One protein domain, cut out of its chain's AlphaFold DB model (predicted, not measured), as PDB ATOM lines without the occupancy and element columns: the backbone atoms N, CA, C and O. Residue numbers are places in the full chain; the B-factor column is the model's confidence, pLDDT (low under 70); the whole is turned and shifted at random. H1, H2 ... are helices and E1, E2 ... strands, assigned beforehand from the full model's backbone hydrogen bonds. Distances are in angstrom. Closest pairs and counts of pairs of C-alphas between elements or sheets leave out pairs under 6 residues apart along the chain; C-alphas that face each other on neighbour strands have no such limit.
ATOM      1  N   ASP A 580     128.929 125.294 127.255       71.38
ATOM      2  CA  ASP A 580     129.016 125.012 128.686       71.38
ATOM      3  C   ASP A 580     128.115 123.824 129.049       71.38
ATOM      4  O   ASP A 580     128.553 122.676 129.089       71.38
ATOM      5  N   SER A 581     126.827 124.082 129.285       82.25
ATOM      6  CA  SER A 581     125.834 123.059 129.605       82.25
ATOM      7  C   SER A 581     124.455 123.477 129.109       82.25
ATOM      8  O   SER A 581     124.115 124.663 129.141       82.25
ATOM      9  N   ALA A 582     123.664 122.494 128.680       84.31
ATOM     10  CA  ALA A 582     122.301 122.670 128.220       84.31
ATOM     11  C   ALA A 582     121.455 123.381 129.276       84.31
ATOM     12  O   ALA A 582     121.483 123.032 130.460       84.31
ATOM     13  N   SER A 583     120.706 124.380 128.826       86.44
ATOM     14  CA  SER A 583     119.806 125.166 129.660       86.44
ATOM     15  C   SER A 583     118.376 124.637 129.547       86.44
ATOM     16  O   SER A 583     117.953 124.191 128.477       86.44
ATOM     17  N   TYR A 584     117.631 124.676 130.650       85.12
ATOM     18  CA  TYR A 584     116.183 124.492 130.614       85.12
ATOM     19  C   TYR A 584     115.512 125.727 130.001       85.12
ATOM     20  O   TYR A 584     115.653 126.822 130.535       85.12
ATOM     21  N   MET A 585     114.752 125.552 128.919       87.44
ATOM     22  CA  MET A 585     114.034 126.637 128.242       87.44
ATOM     23  C   MET A 585     112.583 126.219 128.004       87.44
ATOM     24  O   MET A 585     112.322 125.380 127.141       87.44
ATOM     25  N   HIS A 586     111.652 126.801 128.763       84.69
ATOM     26  CA  HIS A 586     110.217 126.503 128.667       84.69
ATOM     27  C   HIS A 586     109.570 127.102 127.407       84.69
ATOM     28  O   HIS A 586     108.765 126.457 126.740       84.69
ATOM     29  N   SER A 587     109.944 128.337 127.065       90.69
ATOM     30  CA  SER A 587     109.459 129.055 125.886       90.69
ATOM     31  C   SER A 587     110.583 129.844 125.217       90.69
ATOM     32  O   SER A 587     111.670 130.012 125.775       90.69
ATOM     33  N   ALA A 588     110.289 130.374 124.033       94.06
ATOM     34  CA  ALA A 588     111.135 131.281 123.270       94.06
ATOM     35  C   ALA A 588     110.285 132.412 122.672       94.06
ATOM     36  O   ALA A 588     109.059 132.392 122.785       94.06
ATOM     37  N   SER A 589     110.930 133.385 122.029       94.38
ATOM     38  CA  SER A 589     110.232 134.447 121.298       94.38
ATOM     39  C   SER A 589     110.812 134.624 119.902       94.38
ATOM     40  O   SER A 589     112.001 134.404 119.680       94.38
ATOM     41  N   ILE A 590     109.987 135.097 118.973       95.19
ATOM     42  CA  ILE A 590     110.436 135.611 117.675       95.19
ATOM     43  C   ILE A 590     110.282 137.132 117.632       95.19
ATOM     44  O   ILE A 590     109.470 137.693 118.362       95.19
ATOM     45  N   SER A 591     111.085 137.767 116.788       93.88
ATOM     46  CA  SER A 591     110.954 139.130 116.264       93.88
ATOM     47  C   SER A 591     110.718 139.050 114.750       93.88
ATOM     48  O   SER A 591     110.655 137.949 114.203       93.88
ATOM     49  N   GLU A 592     110.662 140.183 114.047       91.00
ATOM     50  CA  GLU A 592     110.479 140.209 112.586       91.00
ATOM     51  C   GLU A 592     111.450 139.307 111.802       91.00
ATOM     52  O   GLU A 592     111.042 138.658 110.835       91.00
ATOM     53  N   ASP A 593     112.720 139.239 112.213       92.38
ATOM     54  CA  ASP A 593     113.777 138.509 111.494       92.38
ATOM     55  C   ASP A 593     114.576 137.523 112.352       92.38
ATOM     56  O   ASP A 593     115.368 136.748 111.809       92.38
ATOM     57  N   TYR A 594     114.365 137.510 113.668       94.69
ATOM     58  CA  TYR A 594     115.156 136.689 114.583       94.69
ATOM     59  C   TYR A 594     114.289 135.844 115.510       94.69
ATOM     60  O   TYR A 594     113.300 136.329 116.049       94.69
ATOM     61  N   LEU A 595     114.723 134.613 115.751       96.06
ATOM     62  CA  LEU A 595     114.407 133.802 116.917       96.06
ATOM     63  C   LEU A 595     115.337 134.209 118.069       96.06
ATOM     64  O   LEU A 595     116.550 134.329 117.880       96.06
ATOM     65  N   ILE A 596     114.772 134.379 119.262       95.44
ATOM     66  CA  ILE A 596     115.501 134.654 120.498       95.44
ATOM     67  C   ILE A 596     115.263 133.512 121.485       95.44
ATOM     68  O   ILE A 596     114.135 133.262 121.912       95.44
ATOM     69  N   LEU A 597     116.349 132.842 121.866       94.88
ATOM     70  CA  LEU A 597     116.355 131.793 122.882       94.88
ATOM     71  C   LEU A 597     117.032 132.305 124.152       94.88
ATOM     72  O   LEU A 597     118.154 132.809 124.093       94.88
ATOM     73  N   SER A 598     116.359 132.148 125.289       93.38
ATOM     74  CA  SER A 598     116.842 132.600 126.598       93.38
ATOM     75  C   SER A 598     117.405 131.426 127.398       93.38
ATOM     76  O   SER A 598     116.680 130.749 128.124       93.38
ATOM     77  N   GLU A 599     118.709 131.187 127.279       92.19
ATOM     78  CA  GLU A 599     119.447 130.163 128.023       92.19
ATOM     79  C   GLU A 599     119.637 130.615 129.482       92.19
ATOM     80  O   GLU A 599     120.656 131.212 129.843       92.19
ATOM     81  N   ILE A 600     118.637 130.361 130.328       90.19
ATOM     82  CA  ILE A 600     118.672 130.680 131.763       90.19
ATOM     83  C   ILE A 600     119.682 129.801 132.519       90.19
ATOM     84  O   ILE A 600     119.963 128.673 132.095       90.19
ATOM     85  N   PRO A 601     120.199 130.239 133.681       88.94
ATOM     86  CA  PRO A 601     121.239 129.514 134.404       88.94
ATOM     87  C   PRO A 601     120.704 128.328 135.231       88.94
ATOM     88  O   PRO A 601     121.115 128.082 136.366       88.94
ATOM     89  N   SER A 602     119.773 127.569 134.651       84.81
ATOM     90  CA  SER A 602     119.311 126.266 135.119       84.81
ATOM     91  C   SER A 602     119.898 125.204 134.194       84.81
ATOM     92  O   SER A 602     119.335 124.897 133.143       84.81
ATOM     93  N   HIS A 603     121.081 124.703 134.548       84.06
ATOM     94  CA  HIS A 603     121.892 123.883 133.652       84.06
ATOM     95  C   HIS A 603     121.763 122.398 133.943       84.06
ATOM     96  O   HIS A 603     121.667 121.980 135.099       84.06
ATOM     97  N   PHE A 604     121.863 121.592 132.895       79.31
ATOM     98  CA  PHE A 604     121.949 120.150 133.016       79.31
ATOM     99  C   PHE A 604     123.167 119.728 133.854       79.31
ATOM    100  O   PHE A 604     124.287 120.220 133.674       79.31
ATOM    101  N   SER A 605     122.956 118.780 134.767       76.75
ATOM    102  CA  SER A 605     123.999 118.180 135.593       76.75
ATOM    103  C   SER A 605     124.053 116.677 135.368       76.75
ATOM    104  O   SER A 605     123.190 115.937 135.829       76.75
ATOM    105  N   LEU A 606     125.129 116.202 134.734       67.75
ATOM    106  CA  LEU A 606     125.339 114.771 134.500       67.75
ATOM    107  C   LEU A 606     125.328 113.960 135.807       67.75
ATOM    108  O   LEU A 606     124.748 112.878 135.858       67.75
ATOM    109  N   PHE A 607     125.920 114.500 136.878       65.38
ATOM    110  CA  PHE A 607     125.906 113.867 138.197       65.38
ATOM    111  C   PHE A 607     124.481 113.722 138.740       65.38
ATOM    112  O   PHE A 607     124.097 112.632 139.170       65.38
ATOM    113  N   ASN A 608     123.682 114.794 138.691       66.56
ATOM    114  CA  ASN A 608     122.293 114.722 139.128       66.56
ATOM    115  C   ASN A 608     121.478 113.793 138.237       66.56
ATOM    116  O   ASN A 608     120.619 113.095 138.753       66.56
ATOM    117  N   THR A 609     121.748 113.736 136.937       64.25
ATOM    118  CA  THR A 609     121.066 112.834 136.006       64.25
ATOM    119  C   THR A 609     121.365 111.377 136.313       64.25
ATOM    120  O   THR A 609     120.432 110.592 136.462       64.25
ATOM    121  N   ILE A 610     122.634 111.014 136.519       60.59
ATOM    122  CA  ILE A 610     123.017 109.661 136.950       60.59
ATOM    123  C   ILE A 610     122.354 109.331 138.290       60.59
ATOM    124  O   ILE A 610     121.745 108.271 138.425       60.59
ATOM    125  N   ARG A 611     122.399 110.253 139.264       61.12
ATOM    126  CA  ARG A 611     121.688 110.092 140.537       61.12
ATOM    127  C   ARG A 611     120.197 109.866 140.301       61.12
ATOM    128  O   ARG A 611     119.692 108.872 140.785       61.12
ATOM    129  N   THR A 612     119.529 110.719 139.531       60.59
ATOM    130  CA  THR A 612     118.085 110.683 139.236       60.59
ATOM    131  C   THR A 612     117.679 109.368 138.571       60.59
ATOM    132  O   THR A 612     116.674 108.753 138.935       60.59
ATOM    133  N   ILE A 613     118.498 108.869 137.643       57.16
ATOM    134  CA  ILE A 613     118.319 107.552 137.024       57.16
ATOM    135  C   ILE A 613     118.431 106.436 138.081       57.16
ATOM    136  O   ILE A 613     117.577 105.551 138.112       57.16
ATOM    137  N   LEU A 614     119.414 106.500 138.989       49.88
ATOM    138  CA  LEU A 614     119.657 105.494 140.036       49.88
ATOM    139  C   LEU A 614     118.681 105.560 141.231       49.88
ATOM    140  O   LEU A 614     118.336 104.524 141.809       49.88
ATOM    141  N   THR A 615     118.222 106.748 141.622       46.75
ATOM    142  CA  THR A 615     117.345 106.985 142.782       46.75
ATOM    143  C   THR A 615     115.866 106.954 142.418       46.75
ATOM    144  O   THR A 615     115.053 106.651 143.292       46.75
ATOM    145  N   GLY A 616     115.516 107.133 141.140       48.88
ATOM    146  CA  GLY A 616     114.122 107.321 140.740       48.88
ATOM    147  C   GLY A 616     113.588 108.697 141.144       48.88
ATOM    148  O   GLY A 616     112.438 108.804 141.551       48.88
ATOM    149  N   ASP A 617     114.455 109.713 141.138       53.03
ATOM    150  CA  ASP A 617     114.047 111.098 141.380       53.03
ATOM    151  C   ASP A 617     113.400 111.704 140.108       53.03
ATOM    152  O   ASP A 617     113.464 111.137 139.015       53.03
ATOM    153  N   VAL A 618     112.775 112.877 140.241       58.28
ATOM    154  CA  VAL A 618     112.070 113.584 139.153       58.28
ATOM    155  C   VAL A 618     113.014 114.226 138.127       58.28
ATOM    156  O   VAL A 618     114.138 114.604 138.456       58.28
ATOM    157  N   VAL A 619     112.543 114.403 136.885       61.31
ATOM    158  CA  VAL A 619     113.339 114.954 135.763       61.31
ATOM    159  C   VAL A 619     113.835 116.376 136.046       61.31
ATOM    160  O   VAL A 619     114.953 116.714 135.663       61.31
ATOM    161  N   THR A 620     113.075 117.191 136.780       62.03
ATOM    162  CA  THR A 620     113.493 118.550 137.171       62.03
ATOM    163  C   THR A 620     114.805 118.569 137.962       62.03
ATOM    164  O   THR A 620     115.586 119.506 137.815       62.03
ATOM    165  N   ASN A 621     115.122 117.507 138.712       68.12
ATOM    166  CA  ASN A 621     116.370 117.408 139.478       68.12
ATOM    167  C   ASN A 621     117.615 117.239 138.593       68.12
ATOM    168  O   ASN A 621     118.736 117.423 139.076       68.12
ATOM    169  N   MET A 622     117.444 116.916 137.304       72.38
ATOM    170  CA  MET A 622     118.539 116.881 136.328       72.38
ATOM    171  C   MET A 622     119.111 118.276 136.057       72.38
ATOM    172  O   MET A 622     120.280 118.390 135.682       72.38
ATOM    173  N   PHE A 623     118.319 119.328 136.282       76.50
ATOM    174  CA  PHE A 623     118.736 120.714 136.124       76.50
ATOM    175  C   PHE A 623     119.103 121.329 137.470       76.50
ATOM    176  O   PHE A 623     118.462 121.095 138.494       76.50
ATOM    177  N   LYS A 624     120.172 122.123 137.476       82.56
ATOM    178  CA  LYS A 624     120.668 122.819 138.658       82.56
ATOM    179  C   LYS A 624     120.737 124.312 138.383       82.56
ATOM    180  O   LYS A 624     121.473 124.755 137.502       82.56
ATOM    181  N   TRP A 625     120.023 125.074 139.201       83.75
ATOM    182  CA  TRP A 625     120.121 126.526 139.231       83.75
ATOM    183  C   TRP A 625     121.493 126.985 139.738       83.75
ATOM    184  O   TRP A 625     121.978 126.513 140.773       83.75
ATOM    185  N   ASN A 626     122.121 127.907 139.008       85.75
ATOM    186  CA  ASN A 626     123.395 128.519 139.365       85.75
ATOM    187  C   ASN A 626     123.361 130.041 139.121       85.75
ATOM    188  O   ASN A 626     123.731 130.492 138.041       85.75
ATOM    189  N   PRO A 627     123.001 130.857 140.125       83.88
ATOM    190  CA  PRO A 627     122.819 132.299 139.946       83.88
ATOM    191  C   PRO A 627     124.120 133.061 139.639       83.88
ATOM    192  O   PRO A 627     124.071 134.241 139.302       83.88
ATOM    193  N   SER A 628     125.286 132.416 139.765       82.50
ATOM    194  CA  SER A 628     126.582 133.003 139.403       82.50
ATOM    195  C   SER A 628     126.847 132.995 137.893       82.50
ATOM    196  O   SER A 628     127.794 133.644 137.449       82.50
ATOM    197  N   LEU A 629     126.068 132.240 137.113       83.31
ATOM    198  CA  LEU A 629     126.170 132.197 135.656       83.31
ATOM    199  C   LEU A 629     125.189 133.192 135.024       83.31
ATOM    200  O   LEU A 629     124.088 133.374 135.547       83.31
ATOM    201  N   PRO A 630     125.568 133.850 133.917       84.81
ATOM    202  CA  PRO A 630     124.661 134.743 133.214       84.81
ATOM    203  C   PRO A 630     123.569 133.960 132.482       84.81
ATOM    204  O   PRO A 630     123.749 132.796 132.123       84.81
ATOM    205  N   THR A 631     122.464 134.640 132.200       88.25
ATOM    206  CA  THR A 631     121.520 134.192 131.168       88.25
ATOM    207  C   THR A 631     122.107 134.553 129.807       88.25
ATOM    208  O   THR A 631     122.590 135.673 129.643       88.25
ATOM    209  N   TYR A 632     122.063 133.658 128.822       89.00
ATOM    210  CA  TYR A 632     122.472 133.990 127.453       89.00
ATOM    211  C   TYR A 632     121.265 134.099 126.526       89.00
ATOM    212  O   TYR A 632     120.471 133.173 126.422       89.00
ATOM    213  N   PHE A 633     121.167 135.209 125.801       91.69
ATOM    214  CA  PHE A 633     120.217 135.385 124.708       91.69
ATOM    215  C   PHE A 633     120.889 134.984 123.396       91.69
ATOM    216  O   PHE A 633     121.754 135.706 122.893       91.69
ATOM    217  N   ARG A 634     120.527 133.820 122.850       92.31
ATOM    218  CA  ARG A 634     120.996 133.358 121.538       92.31
ATOM    219  C   ARG A 634     120.058 133.883 120.457       92.31
ATOM    220  O   ARG A 634     118.853 133.647 120.522       92.31
ATOM    221  N   ILE A 635     120.621 134.590 119.482       93.25
ATOM    222  CA  ILE A 635     119.886 135.277 118.419       93.25
ATOM    223  C   ILE A 635     120.147 134.562 117.098       93.25
ATOM    224  O   ILE A 635     121.280 134.534 116.613       93.25
ATOM    225  N   ILE A 636     119.093 133.988 116.526       94.69
ATOM    226  CA  ILE A 636     119.150 133.159 115.322       94.69
ATOM    227  C   ILE A 636     118.271 133.785 114.251       94.69
ATOM    228  O   ILE A 636     117.119 134.116 114.503       94.69
ATOM    229  N   ARG A 637     118.786 133.927 113.039       93.94
ATOM    230  CA  ARG A 637     118.025 134.419 111.894       93.94
ATOM    231  C   ARG A 637     116.952 133.430 111.450       93.94
ATOM    232  O   ARG A 637     117.230 132.252 111.239       93.94
ATOM    233  N   LEU A 638     115.735 133.931 111.247       93.19
ATOM    234  CA  LEU A 638     114.588 133.124 110.822       93.19
ATOM    235  C   LEU A 638     114.660 132.683 109.354       93.19
ATOM    236  O   LEU A 638     114.045 131.692 108.984       93.19
ATOM    237  N   ASP A 639     115.386 133.403 108.498       90.69
ATOM    238  CA  ASP A 639     115.458 133.097 107.066       90.69
ATOM    239  C   ASP A 639     116.473 131.999 106.725       90.69
ATOM    240  O   ASP A 639     116.251 131.223 105.795       90.69
ATOM    241  N   ASN A 640     117.583 131.923 107.463       91.62
ATOM    242  CA  ASN A 640     118.693 131.025 107.138       91.62
ATOM    243  C   ASN A 640     119.240 130.209 108.324       91.62
ATOM    244  O   ASN A 640     120.156 129.420 108.110       91.62
ATOM    245  N   GLY A 641     118.724 130.392 109.544       92.56
ATOM    246  CA  GLY A 641     119.217 129.698 110.737       92.56
ATOM    247  C   GLY A 641     120.617 130.139 111.177       92.56
ATOM    248  O   GLY A 641     121.298 129.434 111.917       92.56
ATOM    249  N   GLU A 642     121.113 131.287 110.734       93.69
ATOM    250  CA  GLU A 642     122.417 131.789 111.163       93.69
ATOM    251  C   GLU A 642     122.337 132.362 112.585       93.69
ATOM    252  O   GLU A 642     121.510 133.227 112.870       93.69
ATOM    253  N   GLU A 643     123.215 131.912 113.482       92.56
ATOM    254  CA  GLU A 643     123.401 132.564 114.781       92.56
ATOM    255  C   GLU A 643     124.200 133.857 114.602       92.56
ATOM    256  O   GLU A 643     125.378 133.826 114.244       92.56
ATOM    257  N   VAL A 644     123.565 134.997 114.872       90.19
ATOM    258  CA  VAL A 644     124.171 136.324 114.662       90.19
ATOM    259  C   VAL A 644     124.769 136.921 115.929       90.19
ATOM    260  O   VAL A 644     125.655 137.775 115.844       90.19
ATOM    261  N   ALA A 645     124.289 136.497 117.099       87.94
ATOM    262  CA  ALA A 645     124.781 136.955 118.390       87.94
ATOM    263  C   ALA A 645     124.420 135.971 119.512       87.94
ATOM    264  O   ALA A 645     123.381 135.309 119.476       87.94
ATOM    265  N   ARG A 646     125.250 135.954 120.560       87.94
ATOM    266  CA  ARG A 646     124.947 135.320 121.849       87.94
ATOM    267  C   ARG A 646     125.271 136.306 122.966       87.94
ATOM    268  O   ARG A 646     126.432 136.496 123.326       87.94
ATOM    269  N   ILE A 647     124.244 136.977 123.475       85.38
ATOM    270  CA  ILE A 647     124.379 138.132 124.366       85.38
ATOM    271  C   ILE A 647     124.207 137.687 125.815       85.38
ATOM    272  O   ILE A 647     123.165 137.155 126.185       85.38
ATOM    273  N   ALA A 648     125.221 137.916 126.648       83.12
ATOM    274  CA  ALA A 648     125.121 137.676 128.084       83.12
ATOM    275  C   ALA A 648     124.263 138.755 128.765       83.12
ATOM    276  O   ALA A 648     124.445 139.946 128.509       83.12
ATOM    277  N   GLY A 649     123.371 138.318 129.650       81.56
ATOM    278  CA  GLY A 649     122.512 139.122 130.508       81.56
ATOM    279  C   GLY A 649     122.533 138.624 131.960       81.56
ATOM    280  O   GLY A 649     123.186 137.628 132.286       81.56
ATOM    281  N   PRO A 650     121.831 139.305 132.873       83.69
ATOM    282  CA  PRO A 650     121.769 138.894 134.269       83.69
ATOM    283  C   PRO A 650     121.073 137.539 134.465       83.69
ATOM    284  O   PRO A 650     120.236 137.131 133.662       83.69
ATOM    285  N   ALA A 651     121.380 136.869 135.576       86.94
ATOM    286  CA  ALA A 651     120.699 135.648 135.994       86.94
ATOM    287  C   ALA A 651     119.239 135.934 136.389       86.94
ATOM    288  O   ALA A 651     118.980 136.798 137.227       86.94
ATOM    289  N   PHE A 652     118.305 135.191 135.801       90.44
ATOM    290  CA  PHE A 652     116.893 135.135 136.189       90.44
ATOM    291  C   PHE A 652     116.294 133.798 135.737       90.44
ATOM    292  O   PHE A 652     116.867 133.103 134.898       90.44
ATOM    293  N   PHE A 653     115.156 133.418 136.308       88.88
ATOM    294  CA  PHE A 653     114.373 132.273 135.847       88.88
ATOM    295  C   PHE A 653     113.128 132.769 135.105       88.88
ATOM    296  O   PHE A 653     112.628 133.858 135.378       88.88
ATOM    297  N   THR A 654     112.623 132.007 134.142       91.56
ATOM    298  CA  THR A 654     111.438 132.379 133.362       91.56
ATOM    299  C   THR A 654     110.738 131.129 132.848       91.56
ATOM    300  O   THR A 654     111.399 130.163 132.464       91.56
ATOM    301  N   PHE A 655     109.407 131.159 132.839       88.00
ATOM    302  CA  PHE A 655     108.616 130.227 132.042       88.00
ATOM    303  C   PHE A 655     108.259 130.883 130.709       88.00
ATOM    304  O   PHE A 655     108.661 130.395 129.653       88.00
ATOM    305  N   HIS A 656     107.565 132.022 130.753       94.31
ATOM    306  CA  HIS A 656     106.942 132.621 129.575       94.31
ATOM    307  C   HIS A 656     107.626 133.911 129.111       94.31
ATOM    308  O   HIS A 656     107.734 134.900 129.846       94.31
ATOM    309  N   HIS A 657     108.017 133.913 127.838       96.62
ATOM    310  CA  HIS A 657     108.215 135.139 127.073       96.62
ATOM    311  C   HIS A 657     106.858 135.804 126.802       96.62
ATOM    312  O   HIS A 657     105.844 135.122 126.677       96.62
ATOM    313  N   ILE A 658     106.839 137.135 126.719       96.69
ATOM    314  CA  ILE A 658     105.643 137.916 126.375       96.69
ATOM    315  C   ILE A 658     105.655 138.230 124.877       96.69
ATOM    316  O   ILE A 658     104.728 137.860 124.162       96.69
ATOM    317  N   ASN A 659     106.701 138.916 124.402       96.88
ATOM    318  CA  ASN A 659     106.932 139.210 122.987       96.88
ATOM    319  C   ASN A 659     108.376 139.691 122.769       96.88
ATOM    320  O   ASN A 659     109.049 140.102 123.720       96.88
ATOM    321  N   ALA A 660     108.822 139.726 121.514       95.38
ATOM    322  CA  ALA A 660     110.054 140.394 121.113       95.38
ATOM    323  C   ALA A 660     109.845 141.184 119.818       95.38
ATOM    324  O   ALA A 660     109.047 140.797 118.972       95.38
ATOM    325  N   TYR A 661     110.560 142.293 119.653       93.44
ATOM    326  CA  TYR A 661     110.467 143.135 118.461       93.44
ATOM    327  C   TYR A 661     111.756 143.915 118.230       93.44
ATOM    328  O   TYR A 661     112.540 144.130 119.151       93.44
ATOM    329  N   GLN A 662     111.989 144.331 116.990       90.69
ATOM    330  CA  GLN A 662     113.181 145.092 116.619       90.69
ATOM    331  C   GLN A 662     112.926 146.597 116.706       90.69
ATOM    332  O   GLN A 662     111.823 147.068 116.426       90.69
ATOM    333  N   ILE A 663     113.956 147.357 117.075       84.00
ATOM    334  CA  ILE A 663     113.964 148.820 117.005       84.00
ATOM    335  C   ILE A 663     115.072 149.230 116.038       84.00
ATOM    336  O   ILE A 663     116.248 149.008 116.306       84.00
ATOM    337  N   ASN A 664     114.681 149.869 114.934       67.12
ATOM    338  CA  ASN A 664     115.585 150.351 113.885       67.12
ATOM    339  C   ASN A 664     115.760 151.882 113.942       67.12
ATOM    340  O   ASN A 664     115.722 152.563 112.917       67.12
ATOM    341  N   GLU A 665     115.908 152.452 115.140       54.75
ATOM    342  CA  GLU A 665     116.145 153.891 115.318       54.75
ATOM    343  C   GLU A 665     117.647 154.187 115.507       54.75
ATOM    344  O   GLU A 665     118.335 153.542 116.292       54.75
ATOM    345  N   ASN A 666     118.165 155.211 114.813       46.62
ATOM    346  CA  ASN A 666     119.522 155.769 114.983       46.62
ATOM    347  C   ASN A 666     120.722 154.842 114.662       46.62
ATOM    348  O   ASN A 666     121.730 154.894 115.364       46.62
ATOM    349  N   ASN A 667     120.670 154.056 113.577       47.12
ATOM    350  CA  ASN A 667     121.756 153.156 113.124       47.12
ATOM    351  C   ASN A 667     122.135 152.013 114.095       47.12
ATOM    352  O   ASN A 667     123.131 151.338 113.843       47.12
ATOM    353  N   GLY A 668     121.379 151.779 115.172       53.94
ATOM    354  CA  GLY A 668     121.558 150.614 116.045       53.94
ATOM    355  C   GLY A 668     120.659 149.456 115.616       53.94
ATOM    356  O   GLY A 668     119.495 149.680 115.294       53.94
ATOM    357  N   ASN A 669     121.194 148.232 115.607       78.81
ATOM    358  CA  ASN A 669     120.418 147.010 115.382       78.81
ATOM    359  C   ASN A 669     120.053 146.393 116.742       78.81
ATOM    360  O   ASN A 669     120.882 145.735 117.379       78.81
ATOM    361  N   GLU A 670     118.846 146.672 117.232       85.62
ATOM    362  CA  GLU A 670     118.429 146.336 118.593       85.62
ATOM    363  C   GLU A 670     117.167 145.470 118.622       85.62
ATOM    364  O   GLU A 670     116.208 145.716 117.890       85.62
ATOM    365  N   ILE A 671     117.150 144.482 119.519       90.06
ATOM    366  CA  ILE A 671     115.970 143.666 119.819       90.06
ATOM    367  C   ILE A 671     115.495 143.975 121.236       90.06
ATOM    368  O   ILE A 671     116.248 143.842 122.200       90.06
ATOM    369  N   VAL A 672     114.221 144.319 121.375       91.00
ATOM    370  CA  VAL A 672     113.533 144.372 122.661       91.00
ATOM    371  C   VAL A 672     112.862 143.033 122.925       91.00
ATOM    372  O   VAL A 672     112.188 142.500 122.049       91.00
ATOM    373  N   ILE A 673     113.020 142.506 124.136       94.12
ATOM    374  CA  ILE A 673     112.367 141.273 124.586       94.12
ATOM    375  C   ILE A 673     111.714 141.477 125.951       94.12
ATOM    376  O   ILE A 673     112.352 141.927 126.904       94.12
ATOM    377  N   ASP A 674     110.429 141.147 126.034       95.25
ATOM    378  CA  ASP A 674     109.619 141.243 127.245       95.25
ATOM    379  C   ASP A 674     109.306 139.853 127.790       95.25
ATOM    380  O   ASP A 674     108.958 138.944 127.033       95.25
ATOM    381  N   MET A 675     109.435 139.667 129.104       95.00
ATOM    382  CA  MET A 675     109.337 138.348 129.738       95.00
ATOM    383  C   MET A 675     108.720 138.419 131.137       95.00
ATOM    384  O   MET A 675     108.918 139.399 131.865       95.00
ATOM    385  N   CYS A 676     108.052 137.337 131.544       94.94
ATOM    386  CA  CYS A 676     107.702 137.073 132.939       94.94
ATOM    387  C   CYS A 676     108.907 136.425 133.631       94.94
ATOM    388  O   CYS A 676     109.274 135.286 133.337       94.94
ATOM    389  N   THR A 677     109.563 137.157 134.530       93.56
ATOM    390  CA  THR A 677     110.839 136.732 135.126       93.56
ATOM    391  C   THR A 677     110.772 136.607 136.640       93.56
ATOM    392  O   THR A 677     110.160 137.416 137.333       93.56
ATOM    393  N   TYR A 678     111.483 135.623 137.162       89.44
ATOM    394  CA  TYR A 678     111.677 135.362 138.578       89.44
ATOM    395  C   TYR A 678     113.139 135.613 138.929       89.44
ATOM    396  O   TYR A 678     114.031 135.414 138.102       89.44
ATOM    397  N   ASP A 679     113.395 136.038 140.161       86.44
ATOM    398  CA  ASP A 679     114.764 136.280 140.633       86.44
ATOM    399  C   ASP A 679     115.573 134.968 140.728       86.44
ATOM    400  O   ASP A 679     116.796 134.977 140.607       86.44
ATOM    401  N   ASP A 680     114.887 133.831 140.893       85.19
ATOM    402  CA  ASP A 680     115.455 132.483 140.917       85.19
ATOM    403  C   ASP A 680     114.402 131.416 140.559       85.19
ATOM    404  O   ASP A 680     113.259 131.729 140.231       85.19
ATOM    405  N   ASN A 681     114.785 130.138 140.612       81.88
ATOM    406  CA  ASN A 681     113.938 129.013 140.221       81.88
ATOM    407  C   ASN A 681     113.049 128.438 141.345       81.88
ATOM    408  O   ASN A 681     112.448 127.384 141.134       81.88
ATOM    409  N   ARG A 682     112.938 129.074 142.527       81.00
ATOM    410  CA  ARG A 682     112.130 128.545 143.654       81.00
ATOM    411  C   ARG A 682     110.669 128.316 143.291       81.00
ATOM    412  O   ARG A 682     110.029 127.435 143.859       81.00
ATOM    413  N   ILE A 683     110.163 129.074 142.322       78.38
ATOM    414  CA  ILE A 683     108.801 128.947 141.816       78.38
ATOM    415  C   ILE A 683     108.478 127.518 141.346       78.38
ATOM    416  O   ILE A 683     107.372 127.036 141.577       78.38
ATOM    417  N   VAL A 684     109.454 126.795 140.781       74.88
ATOM    418  CA  VAL A 684     109.294 125.393 140.354       74.88
ATOM    419  C   VAL A 684     108.890 124.513 141.538       74.88
ATOM    420  O   VAL A 684     107.988 123.684 141.424       74.88
ATOM    421  N   ASP A 685     109.495 124.744 142.704       69.94
ATOM    422  CA  ASP A 685     109.184 124.001 143.921       69.94
ATOM    423  C   ASP A 685     107.836 124.403 144.534       69.94
ATOM    424  O   ASP A 685     107.296 123.656 145.349       69.94
ATOM    425  N   GLU A 686     107.308 125.588 144.233       74.25
ATOM    426  CA  GLU A 686     106.017 126.075 144.744       74.25
ATOM    427  C   GLU A 686     104.824 125.493 143.970       74.25
ATOM    428  O   GLU A 686     103.737 125.358 144.530       74.25
ATOM    429  N   PHE A 687     105.047 125.027 142.737       69.06
ATOM    430  CA  PHE A 687     104.035 124.356 141.913       69.06
ATOM    431  C   PHE A 687     103.794 122.875 142.260       69.06
ATOM    432  O   PHE A 687     102.902 122.246 141.686       69.06
ATOM    433  N   TYR A 688     104.513 122.292 143.228       60.94
ATOM    434  CA  TYR A 688     104.180 120.948 143.715       60.94
ATOM    435  C   TYR A 688     102.778 120.919 144.344       60.94
ATOM    436  O   TYR A 688     102.454 121.720 145.221       60.94
ATOM    437  N   LEU A 689     101.958 119.932 143.960       59.59
ATOM    438  CA  LEU A 689     100.546 119.833 144.365       59.59
ATOM    439  C   LEU A 689     100.311 119.900 145.880       59.59
ATOM    440  O   LEU A 689      99.281 120.409 146.312       59.59
ATOM    441  N   ASN A 690     101.230 119.383 146.701       58.59
ATOM    442  CA  ASN A 690     101.113 119.480 148.157       58.59
ATOM    443  C   ASN A 690     101.180 120.936 148.650       58.59
ATOM    444  O   ASN A 690     100.424 121.284 149.552       58.59
ATOM    445  N   LYS A 691     102.021 121.780 148.045       64.81
ATOM    446  CA  LYS A 691     102.124 123.211 148.356       64.81
ATOM    447  C   LYS A 691     100.972 124.005 147.751       64.81
ATOM    448  O   LYS A 691     100.363 124.795 148.469       64.81
ATOM    449  N   VAL A 692     100.598 123.714 146.501       66.62
ATOM    450  CA  VAL A 692      99.424 124.323 145.841       66.62
ATOM    451  C   VAL A 692      98.153 124.102 146.668       66.62
ATOM    452  O   VAL A 692      97.432 125.049 146.960       66.62
ATOM    453  N   ARG A 693      97.909 122.872 147.142       69.31
ATOM    454  CA  ARG A 693      96.743 122.537 147.986       69.31
ATOM    455  C   ARG A 693      96.763 123.201 149.362       69.31
ATOM    456  O   ARG A 693      95.710 123.360 149.969       69.31
ATOM    457  N   GLN A 694      97.942 123.560 149.861       68.25
ATOM    458  CA  GLN A 694      98.112 124.294 151.117       68.25
ATOM    459  C   GLN A 694      98.083 125.817 150.907       68.25
ATOM    460  O   GLN A 694      98.264 126.561 151.868       68.25
ATOM    461  N   ASN A 695      97.865 126.276 149.666       67.19
ATOM    462  CA  ASN A 695      97.945 127.675 149.251       67.19
ATOM    463  C   ASN A 695      99.285 128.340 149.634       67.19
ATOM    464  O   ASN A 695      99.350 129.520 149.975       67.19
ATOM    465  N   LEU A 696     100.369 127.556 149.618       68.00
ATOM    466  CA  LEU A 696     101.717 128.011 149.948       68.00
ATOM    467  C   LEU A 696     102.418 128.506 148.686       68.00
ATOM    468  O   LEU A 696     103.125 127.744 148.027       68.00
ATOM    469  N   PHE A 697     102.222 129.787 148.377       76.88
ATOM    470  CA  PHE A 697     102.802 130.436 147.200       76.88
ATOM    471  C   PHE A 697     103.574 131.724 147.550       76.88
ATOM    472  O   PHE A 697     103.209 132.811 147.097       76.88
ATOM    473  N   PRO A 698     104.582 131.659 148.442       82.62
ATOM    474  CA  PRO A 698     105.218 132.840 149.024       82.62
ATOM    475  C   PRO A 698     105.940 133.735 148.011       82.62
ATOM    476  O   PRO A 698     106.100 134.922 148.291       82.62
ATOM    477  N   SER A 699     106.378 133.208 146.864       83.06
ATOM    478  CA  SER A 699     107.117 134.003 145.876       83.06
ATOM    479  C   SER A 699     106.207 134.888 145.015       83.06
ATOM    480  O   SER A 699     106.635 135.958 144.576       83.06
ATOM    481  N   GLY A 700     104.950 134.482 144.801       87.31
ATOM    482  CA  GLY A 700     104.103 135.061 143.754       87.31
ATOM    483  C   GLY A 700     104.607 134.711 142.345       87.31
ATOM    484  O   GLY A 700     105.594 133.997 142.173       87.31
ATOM    485  N   PHE A 701     103.910 135.205 141.327       91.50
ATOM    486  CA  PHE A 701     104.244 135.021 139.912       91.50
ATOM    487  C   PHE A 701     105.392 135.922 139.426       91.50
ATOM    488  O   PHE A 701     106.001 136.670 140.193       91.50
ATOM    489  N   GLY A 702     105.731 135.824 138.140       91.12
ATOM    490  CA  GLY A 702     106.860 136.525 137.541       91.12
ATOM    491  C   GLY A 702     106.663 138.041 137.453       91.12
ATOM    492  O   GLY A 702     105.556 138.553 137.309       91.12
ATOM    493  N   TYR A 703     107.766 138.778 137.497       92.38
ATOM    494  CA  TYR A 703     107.818 140.208 137.217       92.38
ATOM    495  C   TYR A 703     107.990 140.453 135.723       92.38
ATOM    496  O   TYR A 703     108.881 139.871 135.096       92.38
ATOM    497  N   VAL A 704     107.209 141.388 135.178       93.56
ATOM    498  CA  VAL A 704     107.392 141.862 133.801       93.56
ATOM    499  C   VAL A 704     108.725 142.592 133.710       93.56
ATOM    500  O   VAL A 704     108.937 143.571 134.433       93.56
ATOM    501  N   ARG A 705     109.626 142.129 132.845       91.19
ATOM    502  CA  ARG A 705     110.914 142.783 132.575       91.19
ATOM    503  C   ARG A 705     111.150 142.900 131.078       91.19
ATOM    504  O   ARG A 705     110.842 141.976 130.332       91.19
ATOM    505  N   ARG A 706     111.719 144.042 130.688       89.31
ATOM    506  CA  ARG A 706     112.097 144.387 129.318       89.31
ATOM    507  C   ARG A 706     113.613 144.406 129.196       89.31
ATOM    508  O   ARG A 706     114.264 145.176 129.903       89.31
ATOM    509  N   PHE A 707     114.163 143.597 128.301       88.25
ATOM    510  CA  PHE A 707     115.584 143.607 127.969       88.25
ATOM    511  C   PHE A 707     115.800 144.212 126.585       88.25
ATOM    512  O   PHE A 707     115.025 143.981 125.662       88.25
ATOM    513  N   HIS A 708     116.869 144.990 126.474       85.44
ATOM    514  CA  HIS A 708     117.293 145.704 125.277       85.44
ATOM    515  C   HIS A 708     118.604 145.074 124.792       85.44
ATOM    516  O   HIS A 708     119.647 145.237 125.432       85.44
ATOM    517  N   LEU A 709     118.535 144.284 123.721       86.00
ATOM    518  CA  LEU A 709     119.625 143.461 123.202       86.00
ATOM    519  C   LEU A 709     120.285 144.157 122.008       86.00
ATOM    520  O   LEU A 709     119.702 144.232 120.927       86.00
ATOM    521  N   ASN A 710     121.512 144.646 122.188       82.56
ATOM    522  CA  ASN A 710     122.263 145.306 121.122       82.56
ATOM    523  C   ASN A 710     123.053 144.289 120.279       82.56
ATOM    524  O   ASN A 710     124.045 143.722 120.751       82.56
ATOM    525  N   LEU A 711     122.667 144.101 119.014       81.50
ATOM    526  CA  LEU A 711     123.299 143.136 118.110       81.50
ATOM    527  C   LEU A 711     124.696 143.558 117.632       81.50
ATOM    528  O   LEU A 711     125.461 142.706 117.179       81.50
ATOM    529  N   ASP A 712     125.090 144.823 117.792       76.94
ATOM    530  CA  ASP A 712     126.454 145.271 117.482       76.94
ATOM    531  C   ASP A 712     127.481 144.748 118.496       76.94
ATOM    532  O   ASP A 712     128.674 144.658 118.204       76.94
ATOM    533  N   THR A 713     127.031 144.320 119.680       67.56
ATOM    534  CA  THR A 713     127.894 143.795 120.753       67.56
ATOM    535  C   THR A 713     128.192 142.294 120.628       67.56
ATOM    536  O   THR A 713     128.561 141.671 121.620       67.56
ATOM    537  N   LYS A 714     128.064 141.746 119.403       62.41
ATOM    538  CA  LYS A 714     128.060 140.337 118.925       62.41
ATOM    539  C   LYS A 714     128.593 139.231 119.854       62.41
ATOM    540  O   LYS A 714     128.025 138.142 119.858       62.41
ATOM    541  N   GLN A 715     129.659 139.476 120.618       59.78
ATOM    542  CA  GLN A 715     130.237 138.563 121.607       59.78
ATOM    543  C   GLN A 715     130.920 139.347 122.738       59.78
ATOM    544  O   GLN A 715     132.114 139.639 122.671       59.78
ATOM    545  N   CYS A 716     130.203 139.686 123.802       48.53
ATOM    546  CA  CYS A 716     130.834 140.261 124.988       48.53
ATOM    547  C   CYS A 716     130.476 139.438 126.224       48.53
ATOM    548  O   CYS A 716     129.314 139.158 126.509       48.53
ATOM    549  N   SER A 717     131.517 139.006 126.931       50.88
ATOM    550  CA  SER A 717     131.448 138.104 128.081       50.88
ATOM    551  C   SER A 717     131.021 138.795 129.375       50.88
ATOM    552  O   SER A 717     130.729 138.114 130.354       50.88
ATOM    553  N   GLU A 718     130.975 140.129 129.397       55.84
ATOM    554  CA  GLU A 718     130.488 140.888 130.545       55.84
ATOM    555  C   GLU A 718     128.958 141.037 130.463       55.84
ATOM    556  O   GLU A 718     128.477 141.767 129.593       55.84
ATOM    557  N   PRO A 719     128.178 140.418 131.374       54.38
ATOM    558  CA  PRO A 719     126.717 140.291 131.246       54.38
ATOM    559  C   PRO A 719     125.930 141.610 131.220       54.38
ATOM    560  O   PRO A 719     124.723 141.620 131.011       54.38
ATOM    561  N   TYR A 720     126.598 142.732 131.491       58.66
ATOM    562  CA  TYR A 720     125.968 144.014 131.808       58.66
ATOM    563  C   TYR A 720     126.417 145.156 130.902       58.66
ATOM    564  O   TYR A 720     125.790 146.210 130.894       58.66
ATOM    565  N   LYS A 721     127.479 144.953 130.113       54.09
ATOM    566  CA  LYS A 721     127.914 145.930 129.105       54.09
ATOM    567  C   LYS A 721     127.103 145.847 127.811       54.09
ATOM    568  O   LYS A 721     127.132 146.793 127.032       54.09
ATOM    569  N   ASN A 722     126.389 144.740 127.595       53.25
ATOM    570  CA  ASN A 722     125.699 144.445 126.331       53.25
ATOM    571  C   ASN A 722     124.228 144.840 126.322       53.25
ATOM    572  O   ASN A 722     123.602 144.895 125.267       53.25
ATOM    573  N   LEU A 723     123.681 145.091 127.508       59.91
ATOM    574  CA  LEU A 723     122.338 145.609 127.674       59.91
ATOM    575  C   LEU A 723     122.435 147.134 127.674       59.91
ATOM    576  O   LEU A 723     123.226 147.698 128.437       59.91
ATOM    577  N   GLN A 724     121.682 147.814 126.806       52.06
ATOM    578  CA  GLN A 724     121.696 149.278 126.794       52.06
ATOM    579  C   GLN A 724     121.254 149.843 128.156       52.06
ATOM    580  O   GLN A 724     120.333 149.332 128.798       52.06
ATOM    581  N   GLN A 725     121.901 150.933 128.586       50.56
ATOM    582  CA  GLN A 725     121.388 151.756 129.680       50.56
ATOM    583  C   GLN A 725     120.071 152.392 129.232       50.56
ATOM    584  O   GLN A 725     120.004 153.003 128.167       50.56
ATOM    585  N   LEU A 726     119.038 152.265 130.065       47.59
ATOM    586  CA  LEU A 726     117.747 152.917 129.856       47.59
ATOM    587  C   LEU A 726     117.949 154.444 129.680       47.59
ATOM    588  O   LEU A 726     118.927 155.002 130.195       47.59
ATOM    589  N   PRO A 727     117.033 155.155 128.994       39.59
ATOM    590  CA  PRO A 727     117.151 156.595 128.765       39.59
ATOM    591  C   PRO A 727     117.474 157.375 130.055       39.59
ATOM    592  O   PRO A 727     116.773 157.248 131.055       39.59
ATOM    593  N   LYS A 728     118.568 158.156 130.017       35.09
ATOM    594  CA  LYS A 728     119.134 159.040 131.066       35.09
ATOM    595  C   LYS A 728     118.734 158.716 132.520       35.09
ATOM    596  O   LYS A 728     117.846 159.345 133.086       35.09
ATOM    597  N   GLY A 729     119.521 157.849 133.162       42.31
ATOM    598  CA  GLY A 729     119.612 157.749 134.629       42.31
ATOM    599  C   GLY A 729     119.132 156.434 135.241       42.31
ATOM    600  O   GLY A 729     119.314 156.235 136.439       42.31
ATOM    601  N   GLN A 730     118.574 155.519 134.448       43.88
ATOM    602  CA  GLN A 730     118.220 154.173 134.900       43.88
ATOM    603  C   GLN A 730     119.310 153.179 134.455       43.88
ATOM    604  O   GLN A 730     119.454 152.860 133.278       43.88
ATOM    605  N   GLN A 731     120.124 152.707 135.399       44.59
ATOM    606  CA  GLN A 731     120.991 151.543 135.184       44.59
ATOM    607  C   GLN A 731     120.201 150.270 135.496       44.59
ATOM    608  O   GLN A 731     119.356 150.270 136.392       44.59
ATOM    609  N   ILE A 732     120.501 149.171 134.800       51.12
ATOM    610  CA  ILE A 732     120.068 147.842 135.238       51.12
ATOM    611  C   ILE A 732     120.800 147.565 136.556       51.12
ATOM    612  O   ILE A 732     122.022 147.445 136.576       51.12
ATOM    613  N   ALA A 733     120.073 147.558 137.674       40.75
ATOM    614  CA  ALA A 733     120.677 147.299 138.979       40.75
ATOM    615  C   ALA A 733     121.147 145.834 139.078       40.75
ATOM    616  O   ALA A 733     120.430 144.928 138.644       40.75
ATOM    617  N   HIS A 734     122.322 145.615 139.684       44.84
ATOM    618  CA  HIS A 734     122.813 144.288 140.067       44.84
ATOM    619  C   HIS A 734     122.769 144.096 141.581       44.84
ATOM    620  O   HIS A 734     123.291 144.952 142.300       44.84
ATOM    621  N   PRO A 735     122.225 142.966 142.071       52.97
ATOM    622  CA  PRO A 735     121.494 141.918 141.331       52.97
ATOM    623  C   PRO A 735     120.176 142.442 140.727       52.97
ATOM    624  O   PRO A 735     119.679 143.474 141.184       52.97
ATOM    625  N   ILE A 736     119.604 141.750 139.721       58.31
ATOM    626  CA  ILE A 736     118.242 142.103 139.292       58.31
ATOM    627  C   ILE A 736     117.351 141.934 140.514       58.31
ATOM    628  O   ILE A 736     117.295 140.865 141.115       58.31
ATOM    629  N   SER A 737     116.687 143.013 140.895       58.03
ATOM    630  CA  SER A 737     115.718 143.011 141.975       58.03
ATOM    631  C   SER A 737     114.315 143.017 141.379       58.03
ATOM    632  O   SER A 737     114.094 143.558 140.289       58.03
ATOM    633  N   HIS A 738     113.332 142.479 142.097       60.88
ATOM    634  CA  HIS A 738     111.913 142.759 141.851       60.88
ATOM    635  C   HIS A 738     111.610 144.267 141.689       60.88
ATOM    636  O   HIS A 738     110.700 144.629 140.948       60.88
ATOM    637  N   MET A 739     112.423 145.154 142.285       56.81
ATOM    638  CA  MET A 739     112.369 146.615 142.095       56.81
ATOM    639  C   MET A 739     112.532 147.069 140.629       56.81
ATOM    640  O   MET A 739     112.126 148.176 140.292       56.81
ATOM    641  N   ASN A 740     113.109 146.235 139.756       68.19
ATOM    642  CA  ASN A 740     113.341 146.537 138.338       68.19
ATOM    643  C   ASN A 740     112.184 146.086 137.425       68.19
ATOM    644  O   ASN A 740     112.360 146.014 136.209       68.19
ATOM    645  N   SER A 741     111.029 145.706 137.981       82.00
ATOM    646  CA  SER A 741     109.875 145.340 137.157       82.00
ATOM    647  C   SER A 741     109.355 146.541 136.367       82.00
ATOM    648  O   SER A 741     109.302 147.662 136.871       82.00
ATOM    649  N   LEU A 742     108.954 146.296 135.119       86.06
ATOM    650  CA  LEU A 742     108.399 147.313 134.236       86.06
ATOM    651  C   LEU A 742     107.071 147.860 134.774       86.06
ATOM    652  O   LEU A 742     106.798 149.044 134.602       86.06
ATOM    653  N   VAL A 743     106.271 147.010 135.423       87.50
ATOM    654  CA  VAL A 743     104.919 147.309 135.916       87.50
ATOM    655  C   VAL A 743     104.780 146.722 137.324       87.50
ATOM    656  O   VAL A 743     105.263 145.617 137.550       87.50
TER     657      VAL A 743
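This is residues 580 to 743 of the 861 residues of the protein "Hypothetical protein" of Adineta steineri (UniProt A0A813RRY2). Two small three-stranded sheets, E1 E4 E5 and E6 E7 E8, lie face to face as a sandwich with crossed strands. At one end of it are two separate small parts, the short ribbon E2 and E3 with H1 and H2, and the pair H3 and H4, where residues 689 to 694 stick out. The 164 printed residues hold, in order, E1 E2 H1 H2 E3 E4 E5 E6 E7 H3 H4 E8, with under half of the residues in these elements; the class is mixed, helices and strands. Each sheet is antiparallel, in the orders E1 E4 E5, E6 E7 E8 and E2 E3. The whole is compact, with a radius of gyration of the C-alphas of 17.0 A, yet elongated, spanning 55 by 34 by 26 A.

Pass residues 580 to 593, with no named element, and find C-alpha 594 at (115.156, 136.689, 114.583), where E1 begins and runs to 599. E2 is 602 to 604, H1 606 to 615, 13.9 A long, H2 619 to 622 and E3 623 to 625. E4, 631 to 637, measures 19.6 A and E5, 643 to 649, 17.1 A. E6, 653 to 663, is 25.1 A long and E7, 670 to 678, 23.8 A. After H3, 682 to 686, and H4, 689 to 693, E8 runs 24.2 A from 702 to C-alpha 710 at (122.263, 145.306, 121.122).

In the sandwich, the facing parts are 10.3 A centre to centre and the strands of the two sheets cross at 43 degrees. Look at N 597 and O 634, 3.0 A, between E1 and E4, and N 633 and O 647, 2.8 A, in the hairpin E4 and E5. The strongly twisted second sheet has N 661 and O 672, 2.9 A, in the hairpin E6 and E7, and N 673 and O 707, 2.9 A, between E7 and E8. E6 bends by 85 degrees at residue 656. The closest C-alphas of E5 and E8, those of Ile 647 and Leu 709, are 7.2 A apart. E1 runs on into E2 at 82 degrees; E2 pairs with E3 through N 603 and O 624, 3.0 A. H1 and H2 touch, closest at the C-alphas of Thr 609 and Met 622, 4.8 A. H3 only grazes the second sheet, with residues 682 to 684; H3 and H4 are close but not clearly touching, with C-alphas 686 and 692 closest at 6.9 A. Every O i to N i+4 pair is within hydrogen-bond range in H1, H3 and H4; H2 is too short for one.

The farthest C-alphas, of Thr 615 and Asn 666, are 56.2 A apart. The printed part has no cut, and no link is long. Residues 711 to 743 have no named element. Mean pLDDT of the printed part is 76.5; 60 residues are under 70, among them 606 to 621 and 713 to 740.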